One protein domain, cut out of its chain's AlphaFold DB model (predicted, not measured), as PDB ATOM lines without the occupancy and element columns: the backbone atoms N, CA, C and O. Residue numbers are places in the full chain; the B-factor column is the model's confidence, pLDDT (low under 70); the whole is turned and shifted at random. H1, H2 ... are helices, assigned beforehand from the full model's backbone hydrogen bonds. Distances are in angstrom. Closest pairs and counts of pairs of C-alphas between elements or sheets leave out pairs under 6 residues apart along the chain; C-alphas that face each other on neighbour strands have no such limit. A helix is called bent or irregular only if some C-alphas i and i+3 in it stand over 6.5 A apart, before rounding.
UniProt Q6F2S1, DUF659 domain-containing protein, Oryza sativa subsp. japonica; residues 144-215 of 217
ATOM      1  N   ASP A 144     -20.394  27.242 -23.979       90.62
ATOM      2  CA  ASP A 144     -20.778  28.264 -23.003       90.62
ATOM      3  C   ASP A 144     -19.876  29.508 -23.101       90.62
ATOM      4  O   ASP A 144     -20.386  30.624 -23.075       90.62
ATOM      5  N   LEU A 145     -18.568  29.331 -23.325       90.38
ATOM      6  CA  LEU A 145     -17.626  30.433 -23.572       90.38
ATOM      7  C   LEU A 145     -17.889  31.138 -24.912       90.38
ATOM      8  O   LEU A 145     -17.857  32.361 -24.987       90.38
ATOM      9  N   MET A 146     -18.242  30.406 -25.971       94.00
ATOM     10  CA  MET A 146     -18.661  31.040 -27.229       94.00
ATOM     11  C   MET A 146     -19.911  31.912 -27.030       94.00
ATOM     12  O   MET A 146     -20.019  33.001 -27.592       94.00
ATOM     13  N   LEU A 147     -20.861  31.443 -26.218       94.75
ATOM     14  CA  LEU A 147     -22.053  32.209 -25.855       94.75
ATOM     15  C   LEU A 147     -21.720  33.422 -24.980       94.75
ATOM     16  O   LEU A 147     -22.402  34.443 -25.091       94.75
ATOM     17  N   GLU A 148     -20.685  33.341 -24.146       93.69
ATOM     18  CA  GLU A 148     -20.141  34.494 -23.428       93.69
ATOM     19  C   GLU A 148     -19.663  35.574 -24.401       93.69
ATOM     20  O   GLU A 148     -20.073  36.727 -24.288       93.69
ATOM     21  N   ASP A 149     -18.842  35.200 -25.381       95.00
ATOM     22  CA  ASP A 149     -18.253  36.148 -26.327       95.00
ATOM     23  C   ASP A 149     -19.303  36.796 -27.233       95.00
ATOM     24  O   ASP A 149     -19.275  38.007 -27.450       95.00
ATOM     25  N   ILE A 150     -20.303  36.029 -27.681       96.06
ATOM     26  CA  ILE A 150     -21.476  36.588 -28.373       96.06
ATOM     27  C   ILE A 150     -22.240  37.546 -27.446       96.06
ATOM     28  O   ILE A 150     -22.730  38.586 -27.889       96.06
ATOM     29  N   GLY A 151     -22.319  37.220 -26.155       94.19
ATOM     30  CA  GLY A 151     -23.016  38.015 -25.147       94.19
ATOM     31  C   GLY A 151     -22.369  39.375 -24.893       94.19
ATOM     32  O   GLY A 151     -23.062  40.282 -24.447       94.19
ATOM     33  N   LYS A 152     -21.075  39.523 -25.208       95.44
ATOM     34  CA  LYS A 152     -20.294  40.769 -25.099       95.44
ATOM     35  C   LYS A 152     -20.437  41.692 -26.315       95.44
ATOM     36  O   LYS A 152     -19.877  42.785 -26.330       95.44
ATOM     37  N   LEU A 153     -21.156  41.282 -27.364       96.69
ATOM     38  CA  LEU A 153     -21.452  42.167 -28.493       96.69
ATOM     39  C   LEU A 153     -22.437  43.247 -28.035       96.69
ATOM     40  O   LEU A 153     -23.513  42.905 -27.560       96.69
ATOM     41  N   GLY A 154     -22.115  44.530 -28.224       96.69
ATOM     42  CA  GLY A 154     -22.851  45.658 -27.620       96.69
ATOM     43  C   GLY A 154     -24.388  45.547 -27.636       96.69
ATOM     44  O   GLY A 154     -25.001  45.579 -26.569       96.69
ATOM     45  N   PRO A 155     -25.043  45.332 -28.797       96.62
ATOM     46  CA  PRO A 155     -26.500  45.171 -28.844       96.62
ATOM     47  C   PRO A 155     -27.025  43.937 -28.087       96.62
ATOM     48  O   PRO A 155     -28.130  43.955 -27.539       96.62
ATOM     49  N   VAL A 156     -26.254  42.847 -28.068       96.31
ATOM     50  CA  VAL A 156     -26.601  41.606 -27.361       96.31
ATOM     51  C   VAL A 156     -26.441  41.801 -25.858       96.31
ATOM     52  O   VAL A 156     -27.348  41.440 -25.107       96.31
ATOM     53  N   GLU A 157     -25.344  42.420 -25.430       96.06
ATOM     54  CA  GLU A 157     -25.060  42.734 -24.031       96.06
ATOM     55  C   GLU A 157     -26.179  43.590 -23.427       96.06
ATOM     56  O   GLU A 157     -26.753  43.232 -22.395       96.06
ATOM     57  N   GLU A 158     -26.561  44.670 -24.116       97.19
ATOM     58  CA  GLU A 158     -27.654  45.549 -23.695       97.19
ATOM     59  C   GLU A 158     -28.983  44.783 -23.597       97.19
ATOM     60  O   GLU A 158     -29.724  44.899 -22.615       97.19
ATOM     61  N   THR A 159     -29.272  43.931 -24.582       96.62
ATOM     62  CA  THR A 159     -30.490  43.111 -24.600       96.62
ATOM     63  C   THR A 159     -30.527  42.127 -23.425       96.62
ATOM     64  O   THR A 159     -31.558  42.002 -22.756       96.62
ATOM     65  N   ILE A 160     -29.409  41.453 -23.134       95.88
ATOM     66  CA  ILE A 160     -29.268  40.546 -21.988       95.88
ATOM     67  C   ILE A 160     -29.441  41.314 -20.673       95.88
ATOM     68  O   ILE A 160     -30.166  40.854 -19.786       95.88
ATOM     69  N   ALA A 161     -28.823  42.490 -20.540       95.12
ATOM     70  CA  ALA A 161     -28.932  43.324 -19.348       95.12
ATOM     71  C   ALA A 161     -30.386  43.748 -19.084       95.12
ATOM     72  O   ALA A 161     -30.892  43.563 -17.973       95.12
ATOM     73  N   ASN A 162     -31.092  44.218 -20.112       95.31
ATOM     74  CA  ASN A 162     -32.495  44.625 -20.017       95.31
ATOM     75  C   ASN A 162     -33.415  43.448 -19.653       95.31
ATOM     76  O   ASN A 162     -34.253  43.545 -18.753       95.31
ATOM     77  N   ALA A 163     -33.227  42.291 -20.289       94.94
ATOM     78  CA  ALA A 163     -33.968  41.071 -19.970       94.94
ATOM     79  C   ALA A 163     -33.747  40.598 -18.524       94.94
ATOM     80  O   ALA A 163     -34.689  40.210 -17.812       94.94
ATOM     81  N   ARG A 164     -32.501  40.691 -18.050       94.44
ATOM     82  CA  ARG A 164     -32.155  40.407 -16.660       94.44
ATOM     83  C   ARG A 164     -32.844  41.381 -15.708       94.44
ATOM     84  O   ARG A 164     -33.368  40.928 -14.696       94.44
ATOM     85  N   GLN A 165     -32.903  42.676 -16.019       94.31
ATOM     86  CA  GLN A 165     -33.618  43.655 -15.189       94.31
ATOM     87  C   GLN A 165     -35.112  43.336 -15.087       94.31
ATOM     88  O   GLN A 165     -35.645  43.298 -13.979       94.31
ATOM     89  N   VAL A 166     -35.770  43.019 -16.209       93.75
ATOM     90  CA  VAL A 166     -37.189  42.621 -16.218       93.75
ATOM     91  C   VAL A 166     -37.413  41.404 -15.325       93.75
ATOM     92  O   VAL A 166     -38.293  41.410 -14.468       93.75
ATOM     93  N   THR A 167     -36.601  40.357 -15.477       93.69
ATOM     94  CA  THR A 167     -36.773  39.159 -14.646       93.69
ATOM     95  C   THR A 167     -36.430  39.393 -13.182       93.69
ATOM     96  O   THR A 167     -37.155  38.912 -12.317       93.69
ATOM     97  N   VAL A 168     -35.400  40.174 -12.864       94.06
ATOM     98  CA  VAL A 168     -35.120  40.567 -11.476       94.06
ATOM     99  C   VAL A 168     -36.307  41.323 -10.882       94.06
ATOM    100  O   VAL A 168     -36.732  40.980  -9.783       94.06
ATOM    101  N   PHE A 169     -36.895  42.275 -11.611       94.31
ATOM    102  CA  PHE A 169     -38.072  43.015 -11.160       94.31
ATOM    103  C   PHE A 169     -39.258  42.087 -10.866       94.31
ATOM    104  O   PHE A 169     -39.817  42.147  -9.770       94.31
ATOM    105  N   LEU A 170     -39.607  41.196 -11.801       93.81
ATOM    106  CA  LEU A 170     -40.727  40.261 -11.638       93.81
ATOM    107  C   LEU A 170     -40.554  39.377 -10.397       93.81
ATOM    108  O   LEU A 170     -41.500  39.194  -9.638       93.81
ATOM    109  N   TYR A 171     -39.345  38.855 -10.165       94.31
ATOM    110  CA  TYR A 171     -39.067  37.954  -9.042       94.31
ATOM    111  C   TYR A 171     -38.818  38.674  -7.708       94.31
ATOM    112  O   TYR A 171     -38.971  38.048  -6.661       94.31
ATOM    113  N   ALA A 172     -38.444  39.956  -7.719       95.06
ATOM    114  CA  ALA A 172     -38.220  40.740  -6.504       95.06
ATOM    115  C   ALA A 172     -39.522  41.231  -5.847       95.06
ATOM    116  O   ALA A 172     -39.527  41.532  -4.655       95.06
ATOM    117  N   HIS A 173     -40.631  41.296  -6.593       94.56
ATOM    118  CA  HIS A 173     -41.897  41.845  -6.108       94.56
ATOM    119  C   HIS A 173     -42.967  40.757  -6.000       94.56
ATOM    120  O   HIS A 173     -43.572  40.373  -6.998       94.56
ATOM    121  N   THR A 174     -43.275  40.307  -4.780       95.25
ATOM    122  CA  THR A 174     -44.184  39.171  -4.521       95.25
ATOM    123  C   THR A 174     -45.537  39.285  -5.230       95.25
ATOM    124  O   THR A 174     -46.017  38.307  -5.794       95.25
ATOM    125  N   ARG A 175     -46.144  40.481  -5.256       95.00
ATOM    126  CA  ARG A 175     -47.441  40.714  -5.925       95.00
ATOM    127  C   ARG A 175     -47.346  40.608  -7.448       95.00
ATOM    128  O   ARG A 175     -48.257  40.087  -8.081       95.00
ATOM    129  N   VAL A 176     -46.251  41.097  -8.026       94.00
ATOM    130  CA  VAL A 176     -45.996  41.035  -9.472       94.00
ATOM    131  C   VAL A 176     -45.663  39.599  -9.877       94.00
ATOM    132  O   VAL A 176     -46.172  39.116 -10.882       94.00
ATOM    133  N   LEU A 177     -44.883  38.883  -9.060       94.75
ATOM    134  CA  LEU A 177     -44.584  37.465  -9.250       94.75
ATOM    135  C   LEU A 177     -45.854  36.604  -9.245       94.75
ATOM    136  O   LEU A 177     -46.019  35.745 -10.110       94.75
ATOM    137  N   ASP A 178     -46.754  36.834  -8.287       94.50
ATOM    138  CA  ASP A 178     -48.030  36.119  -8.206       94.50
ATOM    139  C   ASP A 178     -48.899  36.384  -9.445       94.50
ATOM    140  O   ASP A 178     -49.392  35.455 -10.091       94.50
ATOM    141  N   LEU A 179     -48.986  37.650  -9.866       94.31
ATOM    142  CA  LEU A 179     -49.702  38.038 -11.079       94.31
ATOM    143  C   LEU A 179     -49.088  37.410 -12.343       94.31
ATOM    144  O   LEU A 179     -49.819  36.892 -13.191       94.31
ATOM    145  N   MET A 180     -47.754  37.384 -12.445       94.88
ATOM    146  CA  MET A 180     -47.030  36.724 -13.535       94.88
ATOM    147  C   MET A 180     -47.418  35.249 -13.607       94.88
ATOM    148  O   MET A 180     -47.806  34.755 -14.665       94.88
ATOM    149  N   ARG A 181     -47.342  34.540 -12.475       94.56
ATOM    150  CA  ARG A 181     -47.656  33.110 -12.390       94.56
ATOM    151  C   ARG A 181     -49.114  32.836 -12.736       94.56
ATOM    152  O   ARG A 181     -49.378  31.870 -13.445       94.56
ATOM    153  N   LYS A 182     -50.036  33.723 -12.352       94.06
ATOM    154  CA  LYS A 182     -51.450  33.644 -12.739       94.06
ATOM    155  C   LYS A 182     -51.653  33.736 -14.256       94.06
ATOM    156  O   LYS A 182     -52.468  32.999 -14.804       94.06
ATOM    157  N   PHE A 183     -50.919  34.608 -14.951       91.88
ATOM    158  CA  PHE A 183     -51.038  34.749 -16.409       91.88
ATOM    159  C   PHE A 183     -50.244  33.704 -17.205       91.88
ATOM    160  O   PHE A 183     -50.655  33.325 -18.305       91.88
ATOM    161  N   LEU A 184     -49.090  33.265 -16.699       91.12
ATOM    162  CA  LEU A 184     -48.191  32.354 -17.411       91.12
ATOM    163  C   LEU A 184     -48.472  30.881 -17.097       91.12
ATOM    164  O   LEU A 184     -48.193  30.038 -17.947       91.12
ATOM    165  N   ASN A 185     -49.020  30.578 -15.917       91.38
ATOM    166  CA  ASN A 185     -49.138  29.233 -15.344       91.38
ATOM    167  C   ASN A 185     -47.795  28.473 -15.268       91.38
ATOM    168  O   ASN A 185     -47.752  27.246 -15.322       91.38
ATOM    169  N   ARG A 186     -46.681  29.214 -15.215       89.62
ATOM    170  CA  ARG A 186     -45.306  28.717 -15.084       89.62
ATOM    171  C   ARG A 186     -44.364  29.852 -14.688       89.62
ATOM    172  O   ARG A 186     -44.708  31.025 -14.830       89.62
ATOM    173  N   ASP A 187     -43.168  29.486 -14.248       93.62
ATOM    174  CA  ASP A 187     -42.061  30.415 -14.027       93.62
ATOM    175  C   ASP A 187     -41.314  30.736 -15.337       93.62
ATOM    176  O   ASP A 187     -41.337  29.963 -16.301       93.62
ATOM    177  N   LEU A 188     -40.652  31.895 -15.371       93.94
ATOM    178  CA  LEU A 188     -39.711  32.249 -16.431       93.94
ATOM    179  C   LEU A 188     -38.342  31.629 -16.142       93.94
ATOM    180  O   LEU A 188     -37.947  31.447 -14.989       93.94
ATOM    181  N   VAL A 189     -37.573  31.364 -17.198       92.81
ATOM    182  CA  VAL A 189     -36.173  30.961 -17.033       92.81
ATOM    183  C   VAL A 189     -35.384  32.163 -16.541       92.81
ATOM    184  O   VAL A 189     -35.411  33.215 -17.172       92.81
ATOM    185  N   ARG A 190     -34.671  32.016 -15.424       90.62
ATOM    186  CA  ARG A 190     -33.797  33.056 -14.871       90.62
ATOM    187  C   ARG A 190     -32.366  32.820 -15.336       90.62
ATOM    188  O   ARG A 190     -31.912  31.678 -15.352       90.62
ATOM    189  N   SER A 191     -31.652  33.896 -15.662       86.44
ATOM    190  CA  SER A 191     -30.214  33.798 -15.922       86.44
ATOM    191  C   SER A 191     -29.500  33.359 -14.641       86.44
ATOM    192  O   SER A 191     -29.634  33.997 -13.592       86.44
ATOM    193  N   GLY A 192     -28.764  32.255 -14.726       80.12
ATOM    194  CA  GLY A 192     -27.838  31.799 -13.702       80.12
ATOM    195  C   GLY A 192     -26.550  32.621 -13.722       80.12
ATOM    196  O   GLY A 192     -26.252  33.311 -14.692       80.12
ATOM    197  N   VAL A 193     -25.792  32.551 -12.627       69.50
ATOM    198  CA  VAL A 193     -24.512  33.268 -12.483       69.50
ATOM    199  C   VAL A 193     -23.363  32.518 -13.166       69.50
ATOM    200  O   VAL A 193     -22.398  33.139 -13.582       69.50
ATOM    201  N   THR A 194     -23.464  31.193 -13.275       67.69
ATOM    202  CA  THR A 194     -22.343  30.306 -13.624       67.69
ATOM    203  C   THR A 194     -22.385  29.734 -15.040       67.69
ATOM    204  O   THR A 194     -21.464  29.016 -15.403       67.69
ATOM    205  N   ARG A 195     -23.442  29.986 -15.827       81.12
ATOM    206  CA  ARG A 195     -23.575  29.467 -17.204       81.12
ATOM    207  C   ARG A 195     -24.148  30.522 -18.139       81.12
ATOM    208  O   ARG A 195     -25.305  30.921 -17.961       81.12
ATOM    209  N   PHE A 196     -23.388  30.929 -19.145       88.25
ATOM    210  CA  PHE A 196     -23.771  31.988 -20.084       88.25
ATOM    211  C   PHE A 196     -24.976  31.610 -20.947       88.25
ATOM    212  O   PHE A 196     -25.833  32.454 -21.215       88.25
ATOM    213  N   ALA A 197     -25.145  30.323 -21.263       92.25
ATOM    214  CA  ALA A 197     -26.320  29.809 -21.966       92.25
ATOM    215  C   ALA A 197     -27.653  30.198 -21.301       92.25
ATOM    216  O   ALA A 197     -28.672  30.374 -21.974       92.25
ATOM    217  N   THR A 198     -27.666  30.385 -19.978       93.19
ATOM    218  CA  THR A 198     -28.888  30.759 -19.254       93.19
ATOM    219  C   THR A 198     -29.384  32.169 -19.579       93.19
ATOM    220  O   THR A 198     -30.589  32.405 -19.478       93.19
ATOM    221  N   ALA A 199     -28.512  33.078 -20.032       94.50
ATOM    222  CA  ALA A 199     -28.914  34.395 -20.520       94.50
ATOM    223  C   ALA A 199     -29.774  34.266 -21.789       94.50
ATOM    224  O   ALA A 199     -30.854  34.842 -21.884       94.50
ATOM    225  N   TYR A 200     -29.365  33.409 -22.722       95.31
ATOM    226  CA  TYR A 200     -30.108  33.148 -23.957       95.31
ATOM    227  C   TYR A 200     -31.420  32.401 -23.702       95.31
ATOM    228  O   TYR A 200     -32.447  32.711 -24.308       95.31
ATOM    229  N   LEU A 201     -31.430  31.458 -22.754       95.38
ATOM    230  CA  LEU A 201     -32.669  30.803 -22.325       95.38
ATOM    231  C   LEU A 201     -33.629  31.786 -21.643       95.38
ATOM    232  O   LEU A 201     -34.842  31.688 -21.836       95.38
ATOM    233  N   ASN A 202     -33.108  32.753 -20.883       95.75
ATOM    234  CA  ASN A 202     -33.896  33.839 -20.309       95.75
ATOM    235  C   ASN A 202     -34.519  34.723 -21.401       95.75
ATOM    236  O   ASN A 202     -35.731  34.947 -21.373       95.75
ATOM    237  N   LEU A 203     -33.733  35.136 -22.400       96.06
ATOM    238  CA  LEU A 203     -34.227  35.881 -23.563       96.06
ATOM    239  C   LEU A 203     -35.339  35.127 -24.292       96.06
ATOM    240  O   LEU A 203     -36.415  35.680 -24.526       96.06
ATOM    241  N   LYS A 204     -35.117  33.842 -24.587       96.12
ATOM    242  CA  LYS A 204     -36.125  32.987 -25.215       96.12
ATOM    243  C   LYS A 204     -37.389  32.881 -24.362       96.12
ATOM    244  O   LYS A 204     -38.492  33.011 -24.882       96.12
ATOM    245  N   SER A 205     -37.241  32.694 -23.052       95.31
ATOM    246  CA  SER A 205     -38.372  32.604 -22.126       95.31
ATOM    247  C   SER A 205     -39.202  33.891 -22.110       95.31
ATOM    248  O   SER A 205     -40.430  33.825 -22.166       95.31
ATOM    249  N   LEU A 206     -38.565  35.063 -22.094       95.25
ATOM    250  CA  LEU A 206     -39.264  36.346 -22.179       95.25
ATOM    251  C   LEU A 206     -39.952  36.534 -23.532       95.25
ATOM    252  O   LEU A 206     -41.106  36.956 -23.567       95.25
ATOM    253  N   LEU A 207     -39.283  36.185 -24.631       95.38
ATOM    254  CA  LEU A 207     -39.837  36.302 -25.978       95.38
ATOM    255  C   LEU A 207     -41.078  35.415 -26.158       95.38
ATOM    256  O   LEU A 207     -42.134  35.910 -26.555       95.38
ATOM    257  N   ASP A 208     -40.978  34.138 -25.783       95.12
ATOM    258  CA  ASP A 208     -42.063  33.155 -25.890       95.12
ATOM    259  C   ASP A 208     -43.283  33.553 -25.032       95.12
ATOM    260  O   ASP A 208     -44.419  33.187 -25.340       95.12
ATOM    261  N   ASN A 209     -43.074  34.327 -23.958       93.69
ATOM    262  CA  ASN A 209     -44.134  34.782 -23.054       93.69
ATOM    263  C   ASN A 209     -44.458  36.283 -23.171       93.69
ATOM    264  O   ASN A 209     -45.273  36.778 -22.388       93.69
ATOM    265  N   LYS A 210     -43.901  37.005 -24.156       92.12
ATOM    266  CA  LYS A 210     -43.942  38.479 -24.257       92.12
ATOM    267  C   LYS A 210     -45.336  39.064 -24.026       92.12
ATOM    268  O   LYS A 210     -45.523  39.888 -23.140       92.12
ATOM    269  N   LYS A 211     -46.345  38.570 -24.758       91.12
ATOM    270  CA  LYS A 211     -47.737  39.059 -24.666       91.12
ATOM    271  C   LYS A 211     -48.355  38.905 -23.272       91.12
ATOM    272  O   LYS A 211     -49.246  39.670 -22.922       91.12
ATOM    273  N   ARG A 212     -47.957  37.879 -22.516       89.50
ATOM    274  CA  ARG A 212     -48.490  37.596 -21.175       89.50
ATOM    275  C   ARG A 212     -47.707  38.356 -20.108       89.50
ATOM    276  O   ARG A 212     -48.309  38.900 -19.190       89.50
ATOM    277  N   VAL A 213     -46.388  38.453 -20.276       87.88
ATOM    278  CA  VAL A 213     -45.511  39.248 -19.406       87.88
ATOM    279  C   VAL A 213     -45.912  40.725 -19.442       87.88
ATOM    280  O   VAL A 213     -46.081  41.314 -18.383       87.88
ATOM    281  N   SER A 214     -46.223  41.290 -20.614       86.75
ATOM    282  CA  SER A 214     -46.731  42.671 -20.747       86.75
ATOM    283  C   SER A 214     -48.113  42.929 -20.125       86.75
ATOM    284  O   SER A 214     -48.590  44.052 -20.172       86.75
ATOM    285  N   LYS A 215     -48.809  41.909 -19.604       83.88
ATOM    286  CA  LYS A 215     -50.037  42.098 -18.802       83.88
ATOM    287  C   LYS A 215     -49.756  42.169 -17.300       83.88
ATOM    288  O   LYS A 215     -50.677  42.364 -16.514       83.88
TER     289      LYS A 215
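Overview. This is residues 144 to 215 of the 217 residues of the protein "DUF659 domain-containing protein" of Oryza sativa subsp. japonica (UniProt Q6F2S1). Two helices, the long H2 and the shorter H4, cross near their middles as an X, with H1 at one end of the X and H3 at the other. After H3 a long link without a named element runs back along the length of the body to the start of H4, and the short H5 follows H4 and packs on H3. The printed part has 72 residues with five named helices, in the order H1, H2, H3, H4, H5, and no named strand; the class is all helix. It is compact, with a radius of gyration of the C-alphas of 12.6 A, and its outline is elongated, with spans of 36 by 22 by 17 A.

Along the chain. Begin at C-alpha 144, at (-20.778, 28.264, -23.003): here H1 starts, and its residues 144 to 151 cover 10.2 A from first to last C-alpha. After the two residues 152 and 153, look for C-alpha 154 at (-22.851, 45.658, -27.620), where H2 begins; it holds residues 154 to 172, is the longest helix with 19 residues, and measures 26.6 A from first to last C-alpha. After the single residue His 173 comes H3, residues 174 to 184, 15.1 A long. Then read residues 185 to 196, 12 residues with no named element, until you reach H4, residues 197 to 208, 16.6 A long. After Asn 209 you find H5, residues 210 to 213, just 5.2 A from first to last C-alpha; it ends at C-alpha 213, at (-45.511, 39.248, -19.406). No helix is bent.

Arrangement. Start with H2, the hub, which touches H1, H3 and H4. Look first at residues 160 to 164 of H2, the part that touches H4: the closest C-alphas are those of Ala 163 and Leu 203, 6.3 A apart. The lines of these two helices stand at 73 degrees, about perpendicular, only just beyond a steep tilt. Toward the beginning of H2, residues 156 to 160 touch H1 only at the corner by their link, and only just, with 3 pairs of C-alphas within 8 A; the closest C-alphas, those of Gly 151 and Glu 157, are 5.3 A apart. H1 and H2 are about perpendicular, at 76 degrees. Now go to residues 170 to 171 of H2, which touch H3 only at the corner: the closest C-alphas, those of Leu 170 and Leu 177, are 5.3 A apart. Their lines are about perpendicular at 71 degrees, only just beyond steep. Compare next Asp 144 with Ala 197, the closest C-alphas of H1 and H4, at 5.8 A; these helices only just touch, with 3 pairs within 8 A, and run the same way at a steep tilt of 57 degrees. H3 and H5 touch, with the C-alphas of Phe 183 and Arg 212 the closest at 6.1 A. H4 and H5 are close but not clearly touching, with Leu 206 and Val 213 the closest C-alphas at 7.4 A. H3 and H4 are apart, and so are H1 and H3, H1 and H5, and H2 and H5. Along the backbones of H1, H2, H3 and H4, every O i to N i+4 pair is within hydrogen-bond range; H5 is too short for such a pair, and its one O i to N i+3 pair is within range.

Size, cuts and confidence. For the full reach, take Met 146 and Arg 175, whose C-alphas are the two farthest apart at 37.1 A. The first and last printed C-alphas, 144 and 215, are 32.6 A apart. The printed part has no cut. The links H1 to H2, H2 to H3 and H4 to H5 are tight, and the link H3 to H4 is long. In the B-factor column the mean pLDDT of the printed part is 92.6; you find values under 70 at residues 193 to 194, in that long link.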